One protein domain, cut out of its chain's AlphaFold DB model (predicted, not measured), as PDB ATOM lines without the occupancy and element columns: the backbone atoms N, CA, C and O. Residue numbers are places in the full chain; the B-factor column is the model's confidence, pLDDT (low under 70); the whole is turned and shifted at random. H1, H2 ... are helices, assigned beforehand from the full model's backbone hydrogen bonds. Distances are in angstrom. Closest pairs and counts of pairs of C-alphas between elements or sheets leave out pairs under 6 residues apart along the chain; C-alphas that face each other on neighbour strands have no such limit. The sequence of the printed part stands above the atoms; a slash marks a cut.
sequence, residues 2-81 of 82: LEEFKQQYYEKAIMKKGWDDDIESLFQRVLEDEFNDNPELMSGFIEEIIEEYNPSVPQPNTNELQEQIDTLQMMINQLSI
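What this domain is: This is residues 2 to 81 of the 82 residues of an uncharacterized protein of Bacillus thuringiensis (UniProt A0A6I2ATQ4). A small compact head of three helices, the hairpin H1 and H2 with H3 steeply tilted to both, bears one long free arm: residues 60 to 81, with H4, stick out. The printed part has 80 residues, four named helices in the order H1 to H4 and no named strand: all helix. It is only just loose, close to extended, radius of gyration of the C-alphas 17.3 A, spans 53 by 28 by 22 A.

Where its parts are: H1, residues 2 to 15, begins at C-alpha 2 (-18.506, -29.024, -12.822). H2 is residues 21 to 33. H3, residues 39 to 53, measures 21.2 A. H4, residues 62 to 79, measures 26.0 A and ends at C-alpha 79 (-38.437, -73.265, -5.558).

How they stand to each other: H1 and H2, a helical hairpin, touch, closest C-alphas Phe 5 and Leu 26, 6.4 A; their tilt of 36 degrees is only just steep, opposite ways. H3 touches H1 with residues 49 to 53 alone, closest C-alphas Lys 6 and Ile 49, 6.5 A. H2 and H3 are close but not clearly touching, closest C-alphas Leu 31 and Met 42, 6.3 A. H4 is apart from H1, H2 and H3. Each O i to N i+4 pair is within hydrogen-bond range in H2, H3 and H4, and 9 of 10 in H1.

The domain as a whole: The C-alphas farthest apart, of Glu 3 and Ile 81, are 54.4 A apart. The printed part has no cut and no long link. The pLDDT is under 70 at residues 17, 55 to 63 and 80 to 81.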
ATOM      1  N   LEU A   2     -18.404 -27.866 -11.929       90.75
ATOM      2  CA  LEU A   2     -18.506 -29.024 -12.822       90.75
ATOM      3  C   LEU A   2     -17.173 -29.716 -13.169       90.75
ATOM      4  O   LEU A   2     -17.085 -30.931 -13.057       90.75
ATOM      5  N   GLU A   3     -16.121 -28.970 -13.527       90.75
ATOM      6  CA  GLU A   3     -14.797 -29.551 -13.836       90.75
ATOM      7  C   GLU A   3     -14.156 -30.258 -12.628       90.75
ATOM      8  O   GLU A   3     -13.563 -31.327 -12.759       90.75
ATOM      9  N   GLU A   4     -14.308 -29.682 -11.432       91.00
ATOM     10  CA  GLU A   4     -13.807 -30.273 -10.187       91.00
ATOM     11  C   GLU A   4     -14.570 -31.558  -9.851       91.00
ATOM     12  O   GLU A   4     -13.961 -32.578  -9.527       91.00
ATOM     13  N   PHE A   5     -15.899 -31.534  -9.999       91.94
ATOM     14  CA  PHE A   5     -16.736 -32.717  -9.825       91.94
ATOM     15  C   PHE A   5     -16.376 -33.813 -10.822       91.94
ATOM     16  O   PHE A   5     -16.198 -34.959 -10.424       91.94
ATOM     17  N   LYS A   6     -16.189 -33.467 -12.095       91.56
ATOM     18  CA  LYS A   6     -15.800 -34.405 -13.149       91.56
ATOM     19  C   LYS A   6     -14.481 -35.116 -12.839       91.56
ATOM     20  O   LYS A   6     -14.414 -36.342 -12.935       91.56
ATOM     21  N   GLN A   7     -13.458 -34.380 -12.403       90.19
ATOM     22  CA  GLN A   7     -12.177 -34.972 -11.996       90.19
ATOM     23  C   GLN A   7     -12.328 -35.896 -10.779       90.19
ATOM     24  O   GLN A   7     -11.848 -37.030 -10.803       90.19
ATOM     25  N   GLN A   8     -13.033 -35.447  -9.738       90.12
ATOM     26  CA  GLN A   8     -13.258 -36.236  -8.521       90.12
ATOM     27  C   GLN A   8     -14.080 -37.500  -8.803       90.12
ATOM     28  O   GLN A   8     -13.731 -38.580  -8.324       90.12
ATOM     29  N   TYR A   9     -15.133 -37.394  -9.616       89.56
ATOM     30  CA  TYR A   9     -15.981 -38.511 -10.030       89.56
ATOM     31  C   TYR A   9     -15.187 -39.562 -10.798       89.56
ATOM     32  O   TYR A   9     -15.264 -40.753 -10.491       89.56
ATOM     33  N   TYR A  10     -14.337 -39.139 -11.730       86.81
ATOM     34  CA  TYR A  10     -13.465 -40.062 -12.440       86.81
ATOM     35  C   TYR A  10     -12.460 -40.763 -11.508       86.81
ATOM     36  O   TYR A  10     -12.345 -41.992 -11.515       86.81
ATOM     37  N   GLU A  11     -11.747 -40.019 -10.664       87.38
ATOM     38  CA  GLU A  11     -10.715 -40.602  -9.800       87.38
ATOM     39  C   GLU A  11     -11.281 -41.503  -8.698       87.38
ATOM     40  O   GLU A  11     -10.697 -42.546  -8.380       87.38
ATOM     41  N   LYS A  12     -12.396 -41.098  -8.085       85.00
ATOM     42  CA  LYS A  12     -12.967 -41.782  -6.924       85.00
ATOM     43  C   LYS A  12     -14.000 -42.823  -7.341       85.00
ATOM     44  O   LYS A  12     -13.818 -44.000  -7.019       85.00
ATOM     45  N   ALA A  13     -15.017 -42.434  -8.109       83.12
ATOM     46  CA  ALA A  13     -16.129 -43.316  -8.455       83.12
ATOM     47  C   ALA A  13     -15.751 -44.317  -9.560       83.12
ATOM     48  O   ALA A  13     -15.973 -45.519  -9.397       83.12
ATOM     49  N   ILE A  14     -15.116 -43.855 -10.643       79.69
ATOM     50  CA  ILE A  14     -14.763 -44.717 -11.788       79.69
ATOM     51  C   ILE A  14     -13.499 -45.544 -11.496       79.69
ATOM     52  O   ILE A  14     -13.521 -46.769 -11.617       79.69
ATOM     53  N   MET A  15     -12.395 -44.908 -11.088       80.50
ATOM     54  CA  MET A  15     -11.094 -45.584 -10.943       80.50
ATOM     55  C   MET A  15     -10.918 -46.345  -9.625       80.50
ATOM     56  O   MET A  15     -10.377 -47.453  -9.617       80.50
ATOM     57  N   LYS A  16     -11.353 -45.770  -8.498       77.81
ATOM     58  CA  LYS A  16     -11.149 -46.353  -7.158       77.81
ATOM     59  C   LYS A  16     -12.374 -47.084  -6.600       77.81
ATOM     60  O   LYS A  16     -12.260 -47.676  -5.529       77.81
ATOM     61  N   LYS A  17     -13.514 -47.083  -7.312       69.00
ATOM     62  CA  LYS A  17     -14.810 -47.632  -6.855       69.00
ATOM     63  C   LYS A  17     -15.218 -47.132  -5.461       69.00
ATOM     64  O   LYS A  17     -15.749 -47.893  -4.654       69.00
ATOM     65  N   GLY A  18     -14.917 -45.873  -5.163       75.81
ATOM     66  CA  GLY A  18     -15.180 -45.246  -3.876       75.81
ATOM     67  C   GLY A  18     -16.090 -44.036  -4.025       75.81
ATOM     68  O   GLY A  18     -15.884 -43.206  -4.907       75.81
ATOM     69  N   TRP A  19     -17.066 -43.940  -3.130       85.25
ATOM     70  CA  TRP A  19     -17.889 -42.755  -2.923       85.25
ATOM     71  C   TRP A  19     -17.695 -42.317  -1.474       85.25
ATOM     72  O   TRP A  19     -18.030 -43.068  -0.558       85.25
ATOM     73  N   ASP A  20     -17.053 -41.171  -1.272       87.69
ATOM     74  CA  ASP A  20     -16.748 -40.610   0.044       87.69
ATOM     75  C   ASP A  20     -17.538 -39.321   0.313       87.69
ATOM     76  O   ASP A  20     -18.202 -38.776  -0.567       87.69
ATOM     77  N   ASP A  21     -17.478 -38.835   1.551       91.38
ATOM     78  CA  ASP A  21     -18.250 -37.662   1.980       91.38
ATOM     79  C   ASP A  21     -17.867 -36.386   1.206       91.38
ATOM     80  O   ASP A  21     -18.691 -35.481   1.046       91.38
ATOM     81  N   ASP A  22     -16.634 -36.311   0.692       89.06
ATOM     82  CA  ASP A  22     -16.157 -35.174  -0.097       89.06
ATOM     83  C   ASP A  22     -16.835 -35.134  -1.471       89.06
ATOM     84  O   ASP A  22     -17.323 -34.079  -1.885       89.06
ATOM     85  N   ILE A  23     -16.884 -36.270  -2.184       90.44
ATOM     86  CA  ILE A  23     -17.571 -36.336  -3.481       90.44
ATOM     87  C   ILE A  23     -19.090 -36.239  -3.318       90.44
ATOM     88  O   ILE A  23     -19.726 -35.587  -4.140       90.44
ATOM     89  N   GLU A  24     -19.661 -36.791  -2.245       92.12
ATOM     90  CA  GLU A  24     -21.082 -36.614  -1.912       92.12
ATOM     91  C   GLU A  24     -21.411 -35.132  -1.696       92.12
ATOM     92  O   GLU A  24     -22.346 -34.598  -2.287       92.12
ATOM     93  N   SER A  25     -20.604 -34.423  -0.907       94.12
ATOM     94  CA  SER A  25     -20.813 -32.991  -0.668       94.12
ATOM     95  C   SER A  25     -20.689 -32.172  -1.953       94.12
ATOM     96  O   SER A  25     -21.425 -31.206  -2.152       94.12
ATOM     97  N   LEU A  26     -19.760 -32.548  -2.833       93.56
ATOM     98  CA  LEU A  26     -19.582 -31.898  -4.128       93.56
ATOM     99  C   LEU A  26     -20.738 -32.213  -5.087       93.56
ATOM    100  O   LEU A  26     -21.173 -31.320  -5.805       93.56
ATOM    101  N   PHE A  27     -21.271 -33.437  -5.055       94.00
ATOM    102  CA  PHE A  27     -22.469 -33.833  -5.795       94.00
ATOM    103  C   PHE A  27     -23.664 -32.959  -5.409       94.00
ATOM    104  O   PHE A  27     -24.286 -32.372  -6.289       94.00
ATOM    105  N   GLN A  28     -23.946 -32.825  -4.109       94.75
ATOM    106  CA  GLN A  28     -25.084 -32.037  -3.621       94.75
ATOM    107  C   GLN A  28     -24.966 -30.564  -4.025       94.75
ATOM    108  O   GLN A  28     -25.926 -29.982  -4.515       94.75
ATOM    109  N   ARG A  29     -23.768 -29.974  -3.906       94.69
ATOM    110  CA  ARG A  29     -23.538 -28.587  -4.344       94.69
ATOM    111  C   ARG A  29     -23.705 -28.411  -5.844       94.69
ATOM    112  O   ARG A  29     -24.284 -27.427  -6.271       94.69
ATOM    113  N   VAL A  30     -23.208 -29.345  -6.651       94.62
ATOM    114  CA  VAL A  30     -23.382 -29.281  -8.108       94.62
ATOM    115  C   VAL A  30     -24.857 -29.427  -8.486       94.62
ATOM    116  O   VAL A  30     -25.338 -28.697  -9.351       94.62
ATOM    117  N   LEU A  31     -25.584 -30.328  -7.826       95.19
ATOM    118  CA  LEU A  31     -27.016 -30.513  -8.037       95.19
ATOM    119  C   LEU A  31     -27.800 -29.231  -7.709       95.19
ATOM    120  O   LEU A  31     -28.592 -28.784  -8.538       95.19
ATOM    121  N   GLU A  32     -27.538 -28.618  -6.557       95.56
ATOM    122  CA  GLU A  32     -28.208 -27.394  -6.102       95.56
ATOM    123  C   GLU A  32     -27.790 -26.168  -6.941       95.56
ATOM    124  O   GLU A  32     -28.638 -25.517  -7.555       95.56
ATOM    125  N   ASP A  33     -26.486 -25.885  -7.039       95.00
ATOM    126  CA  ASP A  33     -25.954 -24.629  -7.591       95.00
ATOM    127  C   ASP A  33     -25.914 -24.600  -9.127       95.00
ATOM    128  O   ASP A  33     -26.150 -23.553  -9.733       95.00
ATOM    129  N   GLU A  34     -25.577 -25.720  -9.774       94.00
ATOM    130  CA  GLU A  34     -25.368 -25.769 -11.232       94.00
ATOM    131  C   GLU A  34     -26.613 -26.316 -11.956       94.00
ATOM    132  O   GLU A  34     -26.918 -25.894 -13.076       94.00
ATOM    133  N   PHE A  35     -27.373 -27.212 -11.312       94.25
ATOM    134  CA  PHE A  35     -28.543 -27.870 -11.908       94.25
ATOM    135  C   PHE A  35     -29.893 -27.482 -11.287       94.25
ATOM    136  O   PHE A  35     -30.921 -27.953 -11.776       94.25
ATOM    137  N   ASN A  36     -29.937 -26.576 -10.303       93.81
ATOM    138  CA  ASN A  36     -31.166 -26.128  -9.625       93.81
ATOM    139  C   ASN A  36     -32.010 -27.293  -9.076       93.81
ATOM    140  O   ASN A  36     -33.216 -27.363  -9.327       93.81
ATOM    141  N   ASP A  37     -31.363 -28.238  -8.399       93.81
ATOM    142  CA  ASP A  37     -31.971 -29.466  -7.878       93.81
ATOM    143  C   ASP A  37     -32.667 -30.323  -8.946       93.81
ATOM    144  O   ASP A  37     -33.587 -31.087  -8.647       93.81
ATOM    145  N   ASN A  38     -32.242 -30.220 -10.211       93.75
ATOM    146  CA  ASN A  38     -32.766 -31.054 -11.285       93.75
ATOM    147  C   ASN A  38     -31.946 -32.354 -11.431       93.75
ATOM    148  O   ASN A  38     -30.861 -32.335 -12.026       93.75
ATOM    149  N   PRO A  39     -32.463 -33.505 -10.958       90.25
ATOM    150  CA  PRO A  39     -31.743 -34.771 -11.023       90.25
ATOM    151  C   PRO A  39     -31.578 -35.300 -12.453       90.25
ATOM    152  O   PRO A  39     -30.629 -36.036 -12.706       90.25
ATOM    153  N   GLU A  40     -32.453 -34.933 -13.398       92.81
ATOM    154  CA  GLU A  40     -32.343 -35.386 -14.792       92.81
ATOM    155  C   GLU A  40     -31.134 -34.750 -15.484       92.81
ATOM    156  O   GLU A  40     -30.380 -35.435 -16.173       92.81
ATOM    157  N   LEU A  41     -30.905 -33.453 -15.250       91.88
ATOM    158  CA  LEU A  41     -29.738 -32.752 -15.790       91.88
ATOM    159  C   LEU A  41     -28.437 -33.265 -15.167       91.88
ATOM    160  O   LEU A  41     -27.453 -33.465 -15.876       91.88
ATOM    161  N   MET A  42     -28.450 -33.538 -13.859       92.25
ATOM    162  CA  MET A  42     -27.299 -34.115 -13.166       92.25
ATOM    163  C   MET A  42     -26.982 -35.537 -13.656       92.25
ATOM    164  O   MET A  42     -25.813 -35.875 -13.841       92.25
ATOM    165  N   SER A  43     -28.006 -36.358 -13.915       90.06
ATOM    166  CA  SER A  43     -27.832 -37.693 -14.508       90.06
ATOM    167  C   SER A  43     -27.189 -37.606 -15.887       90.06
ATOM    168  O   SER A  43     -26.191 -38.278 -16.129       90.06
ATOM    169  N   GLY A  44     -27.698 -36.726 -16.757       91.50
ATOM    170  CA  GLY A  44     -27.128 -36.517 -18.089       91.50
ATOM    171  C   GLY A  44     -25.664 -36.080 -18.035       91.50
ATOM    172  O   GLY A  44     -24.828 -36.617 -18.753       91.50
ATOM    173  N   PHE A  45     -25.314 -35.180 -17.113       92.38
ATOM    174  CA  PHE A  45     -23.926 -34.762 -16.919       92.38
ATOM    175  C   PHE A  45     -23.015 -35.913 -16.456       92.38
ATOM    176  O   PHE A  45     -21.886 -36.041 -16.923       92.38
ATOM    177  N   ILE A  46     -23.491 -36.784 -15.564       89.75
ATOM    178  CA  ILE A  46     -22.739 -37.974 -15.137       89.75
ATOM    179  C   ILE A  46     -22.558 -38.965 -16.294       89.75
ATOM    180  O   ILE A  46     -21.475 -39.534 -16.444       89.75
ATOM    181  N   GLU A  47     -23.586 -39.167 -17.117       87.56
ATOM    182  CA  GLU A  47     -23.512 -40.018 -18.308       87.56
ATOM    183  C   GLU A  47     -22.450 -39.511 -19.290       87.56
ATOM    184  O   GLU A  47     -21.605 -40.298 -19.715       87.56
ATOM    185  N   GLU A  48     -22.399 -38.201 -19.548       89.50
ATOM    186  CA  GLU A  48     -21.348 -37.580 -20.368       89.50
ATOM    187  C   GLU A  48     -19.941 -37.857 -19.809       89.50
ATOM    188  O   GLU A  48     -19.023 -38.203 -20.557       89.50
ATOM    189  N   ILE A  49     -19.758 -37.771 -18.485       88.88
ATOM    190  CA  ILE A  49     -18.480 -38.087 -17.825       88.88
ATOM    191  C   ILE A  49     -18.107 -39.561 -18.044       88.88
ATOM    192  O   ILE A  49     -16.958 -39.875 -18.360       88.88
ATOM    193  N   ILE A  50     -19.058 -40.481 -17.869       84.44
ATOM    194  CA  ILE A  50     -18.819 -41.921 -18.042       84.44
ATOM    195  C   ILE A  50     -18.448 -42.237 -19.493       84.44
ATOM    196  O   ILE A  50     -17.492 -42.981 -19.716       84.44
ATOM    197  N   GLU A  51     -19.159 -41.670 -20.467       83.81
ATOM    198  CA  GLU A  51     -18.881 -41.866 -21.892       83.81
ATOM    199  C   GLU A  51     -17.501 -41.335 -22.290       83.81
ATOM    200  O   GLU A  51     -16.760 -42.011 -23.010       83.81
ATOM    201  N   GLU A  52     -17.115 -40.161 -21.786       84.75
ATOM    202  CA  GLU A  52     -15.823 -39.541 -22.088       84.75
ATOM    203  C   GLU A  52     -14.644 -40.368 -21.565       84.75
ATOM    204  O   GLU A  52     -13.645 -40.561 -22.265       84.75
ATOM    205  N   TYR A  53     -14.750 -40.874 -20.338       78.19
ATOM    206  CA  TYR A  53     -13.662 -41.603 -19.689       78.19
ATOM    207  C   TYR A  53     -13.701 -43.112 -19.918       78.19
ATOM    208  O   TYR A  53     -12.707 -43.799 -19.656       78.19
ATOM    209  N   ASN A  54     -14.821 -43.652 -20.394       70.12
ATOM    210  CA  ASN A  54     -14.975 -45.077 -20.635       70.12
ATOM    211  C   ASN A  54     -15.853 -45.385 -21.859       70.12
ATOM    212  O   ASN A  54     -16.932 -45.965 -21.723       70.12
ATOM    213  N   PRO A  55     -15.354 -45.112 -23.079       59.38
ATOM    214  CA  PRO A  55     -16.100 -45.330 -24.322       59.38
ATOM    215  C   PRO A  55     -16.423 -46.809 -24.611       59.38
ATOM    216  O   PRO A  55     -17.120 -47.111 -25.577       59.38
ATOM    217  N   SER A  56     -15.894 -47.740 -23.807       55.72
ATOM    218  CA  SER A  56     -16.016 -49.190 -23.998       55.72
ATOM    219  C   SER A  56     -16.886 -49.885 -22.953       55.72
ATOM    220  O   SER A  56     -17.060 -51.098 -23.064       55.72
ATOM    221  N   VAL A  57     -17.403 -49.188 -21.932       52.66
ATOM    222  CA  VAL A  57     -18.396 -49.800 -21.037       52.66
ATOM    223  C   VAL A  57     -19.712 -49.857 -21.799       52.66
ATOM    224  O   VAL A  57     -20.264 -48.807 -22.125       52.66
ATOM    225  N   PRO A  58     -20.232 -51.060 -22.105       53.84
ATOM    226  CA  PRO A  58     -21.596 -51.172 -22.574       53.84
ATOM    227  C   PRO A  58     -22.466 -50.571 -21.475       53.84
ATOM    228  O   PRO A  58     -22.434 -51.045 -20.336       53.84
ATOM    229  N   GLN A  59     -23.211 -49.515 -21.807       57.00
ATOM    230  CA  GLN A  59     -24.363 -49.108 -21.011       57.00
ATOM    231  C   GLN A  59     -25.137 -50.394 -20.701       57.00
ATOM    232  O   GLN A  59     -25.403 -51.148 -21.646       57.00
ATOM    233  N   PRO A  60     -25.411 -50.721 -19.425       54.34
ATOM    234  CA  PRO A  60     -26.137 -51.934 -19.109       54.34
ATOM    235  C   PRO A  60     -27.444 -51.878 -19.885       54.34
ATOM    236  O   PRO A  60     -28.292 -51.021 -19.635       54.34
ATOM    237  N   ASN A  61     -27.570 -52.746 -20.888       60.38
ATOM    238  CA  ASN A  61     -28.762 -52.794 -21.702       60.38
ATOM    239  C   ASN A  61     -29.884 -53.147 -20.737       60.38
ATOM    240  O   ASN A  61     -29.890 -54.228 -20.146       60.38
ATOM    241  N   THR A  62     -30.806 -52.216 -20.527       65.50
ATOM    242  CA  THR A  62     -31.891 -52.369 -19.558       65.50
ATOM    243  C   THR A  62     -32.672 -53.659 -19.826       65.50
ATOM    244  O   THR A  62     -33.165 -54.283 -18.893       65.50
ATOM    245  N   ASN A  63     -32.683 -54.122 -21.083       65.69
ATOM    246  CA  ASN A  63     -33.253 -55.403 -21.485       65.69
ATOM    247  C   ASN A  63     -32.454 -56.616 -20.969       65.69
ATOM    248  O   ASN A  63     -33.063 -57.565 -20.494       65.69
ATOM    249  N   GLU A  64     -31.116 -56.592 -20.991       70.94
ATOM    250  CA  GLU A  64     -30.281 -57.687 -20.457       70.94
ATOM    251  C   GLU A  64     -30.384 -57.795 -18.931       70.94
ATOM    252  O   GLU A  64     -30.312 -58.889 -18.367       70.94
ATOM    253  N   LEU A  65     -30.556 -56.662 -18.243       75.38
ATOM    254  CA  LEU A  65     -30.830 -56.648 -16.806       75.38
ATOM    255  C   LEU A  65     -32.242 -57.156 -16.503       75.38
ATOM    256  O   LEU A  65     -32.420 -57.931 -15.562       75.38
ATOM    257  N   GLN A  66     -33.232 -56.774 -17.314       76.44
ATOM    258  CA  GLN A  66     -34.604 -57.256 -17.170       76.44
ATOM    259  C   GLN A  66     -34.699 -58.771 -17.401       76.44
ATOM    260  O   GLN A  66     -35.304 -59.466 -16.592       76.44
ATOM    261  N   GLU A  67     -34.021 -59.313 -18.416       80.56
ATOM    262  CA  GLU A  67     -33.972 -60.762 -18.668       80.56
ATOM    263  C   GLU A  67     -33.344 -61.541 -17.499       80.56
ATOM    264  O   GLU A  67     -33.806 -62.630 -17.139       80.56
ATOM    265  N   GLN A  68     -32.311 -60.983 -16.860       81.94
ATOM    266  CA  GLN A  68     -31.699 -61.580 -15.670       81.94
ATOM    267  C   GLN A  68     -32.647 -61.559 -14.465       81.94
ATOM    268  O   GLN A  68     -32.738 -62.555 -13.742       81.94
ATOM    269  N   ILE A  69     -33.381 -60.461 -14.264       87.06
ATOM    270  CA  ILE A  69     -34.411 -60.352 -13.223       87.06
ATOM    271  C   ILE A  69     -35.517 -61.384 -13.458       87.06
ATOM    272  O   ILE A  69     -35.860 -62.126 -12.535       87.06
ATOM    273  N   ASP A  70     -36.024 -61.488 -14.686       88.12
ATOM    274  CA  ASP A  70     -37.098 -62.416 -15.048       88.12
ATOM    275  C   ASP A  70     -36.661 -63.877 -14.838       88.12
ATOM    276  O   ASP A  70     -37.402 -64.693 -14.278       88.12
ATOM    277  N   THR A  71     -35.415 -64.200 -15.198       89.94
ATOM    278  CA  THR A  71     -34.822 -65.527 -14.980       89.94
ATOM    279  C   THR A  71     -34.727 -65.859 -13.490       89.94
ATOM    280  O   THR A  71     -35.119 -66.949 -13.064       89.94
ATOM    281  N   LEU A  72     -34.255 -64.921 -12.666       90.50
ATOM    282  CA  LEU A  72     -34.161 -65.110 -11.216       90.50
ATOM    283  C   LEU A  72     -35.545 -65.275 -10.574       90.50
ATOM    284  O   LEU A  72     -35.734 -66.168  -9.744       90.50
ATOM    285  N   GLN A  73     -36.530 -64.475 -10.985       89.31
ATOM    286  CA  GLN A  73     -37.913 -64.596 -10.514       89.31
ATOM    287  C   GLN A  73     -38.521 -65.955 -10.878       89.31
ATOM    288  O   GLN A  73     -39.181 -66.584 -10.046       89.31
ATOM    289  N   MET A  74     -38.255 -66.460 -12.085       88.56
ATOM    290  CA  MET A  74     -38.698 -67.789 -12.507       88.56
ATOM    291  C   MET A  74     -38.088 -68.897 -11.637       88.56
ATOM    292  O   MET A  74     -38.808 -69.803 -11.208       88.56
ATOM    293  N   MET A  75     -36.793 -68.816 -11.313       89.44
ATOM    294  CA  MET A  75     -36.128 -69.783 -10.427       89.44
ATOM    295  C   MET A  75     -36.697 -69.750  -9.001       89.44
ATOM    296  O   MET A  75     -36.947 -70.804  -8.414       89.44
ATOM    297  N   ILE A  76     -36.964 -68.561  -8.453       89.81
ATOM    298  CA  ILE A  76     -37.582 -68.391  -7.125       89.81
ATOM    299  C   ILE A  76     -38.990 -68.999  -7.086       89.81
ATOM    300  O   ILE A  76     -39.338 -69.712  -6.139       89.81
ATOM    301  N   ASN A  77     -39.790 -68.775  -8.129       85.31
ATOM    302  CA  ASN A  77     -41.143 -69.322  -8.222       85.31
ATOM    303  C   ASN A  77     -41.143 -70.855  -8.307       85.31
ATOM    304  O   ASN A  77     -41.990 -71.499  -7.696       85.31
ATOM    305  N   GLN A  78     -40.170 -71.460  -8.994       82.50
ATOM    306  CA  GLN A  78     -40.034 -72.923  -9.043       82.50
ATOM    307  C   GLN A  78     -39.623 -73.540  -7.701       82.50
ATOM    308  O   GLN A  78     -40.022 -74.663  -7.392       82.50
ATOM    309  N   LEU A  79     -38.842 -72.820  -6.893       77.12
ATOM    310  CA  LEU A  79     -38.437 -73.265  -5.558       77.12
ATOM    311  C   LEU A  79     -39.555 -73.103  -4.520       77.12
ATOM    312  O   LEU A  79     -39.590 -73.855  -3.553       77.12
ATOM    313  N   SER A  80     -40.481 -72.169  -4.747       69.62
ATOM    314  CA  SER A  80     -41.601 -71.866  -3.845       69.62
ATOM    315  C   SER A  80     -42.815 -72.800  -4.010       69.62
ATOM    316  O   SER A  80     -43.785 -72.670  -3.272       69.62
ATOM    317  N   ILE A  81     -42.783 -73.732  -4.976       59.94
ATOM    318  CA  ILE A  81     -43.862 -74.709  -5.264       59.94
ATOM    319  C   ILE A  81     -43.531 -76.121  -4.703       59.94
ATOM    320  O   ILE A  81     -44.218 -77.098  -4.997       59.94
TER     321      ILE A  81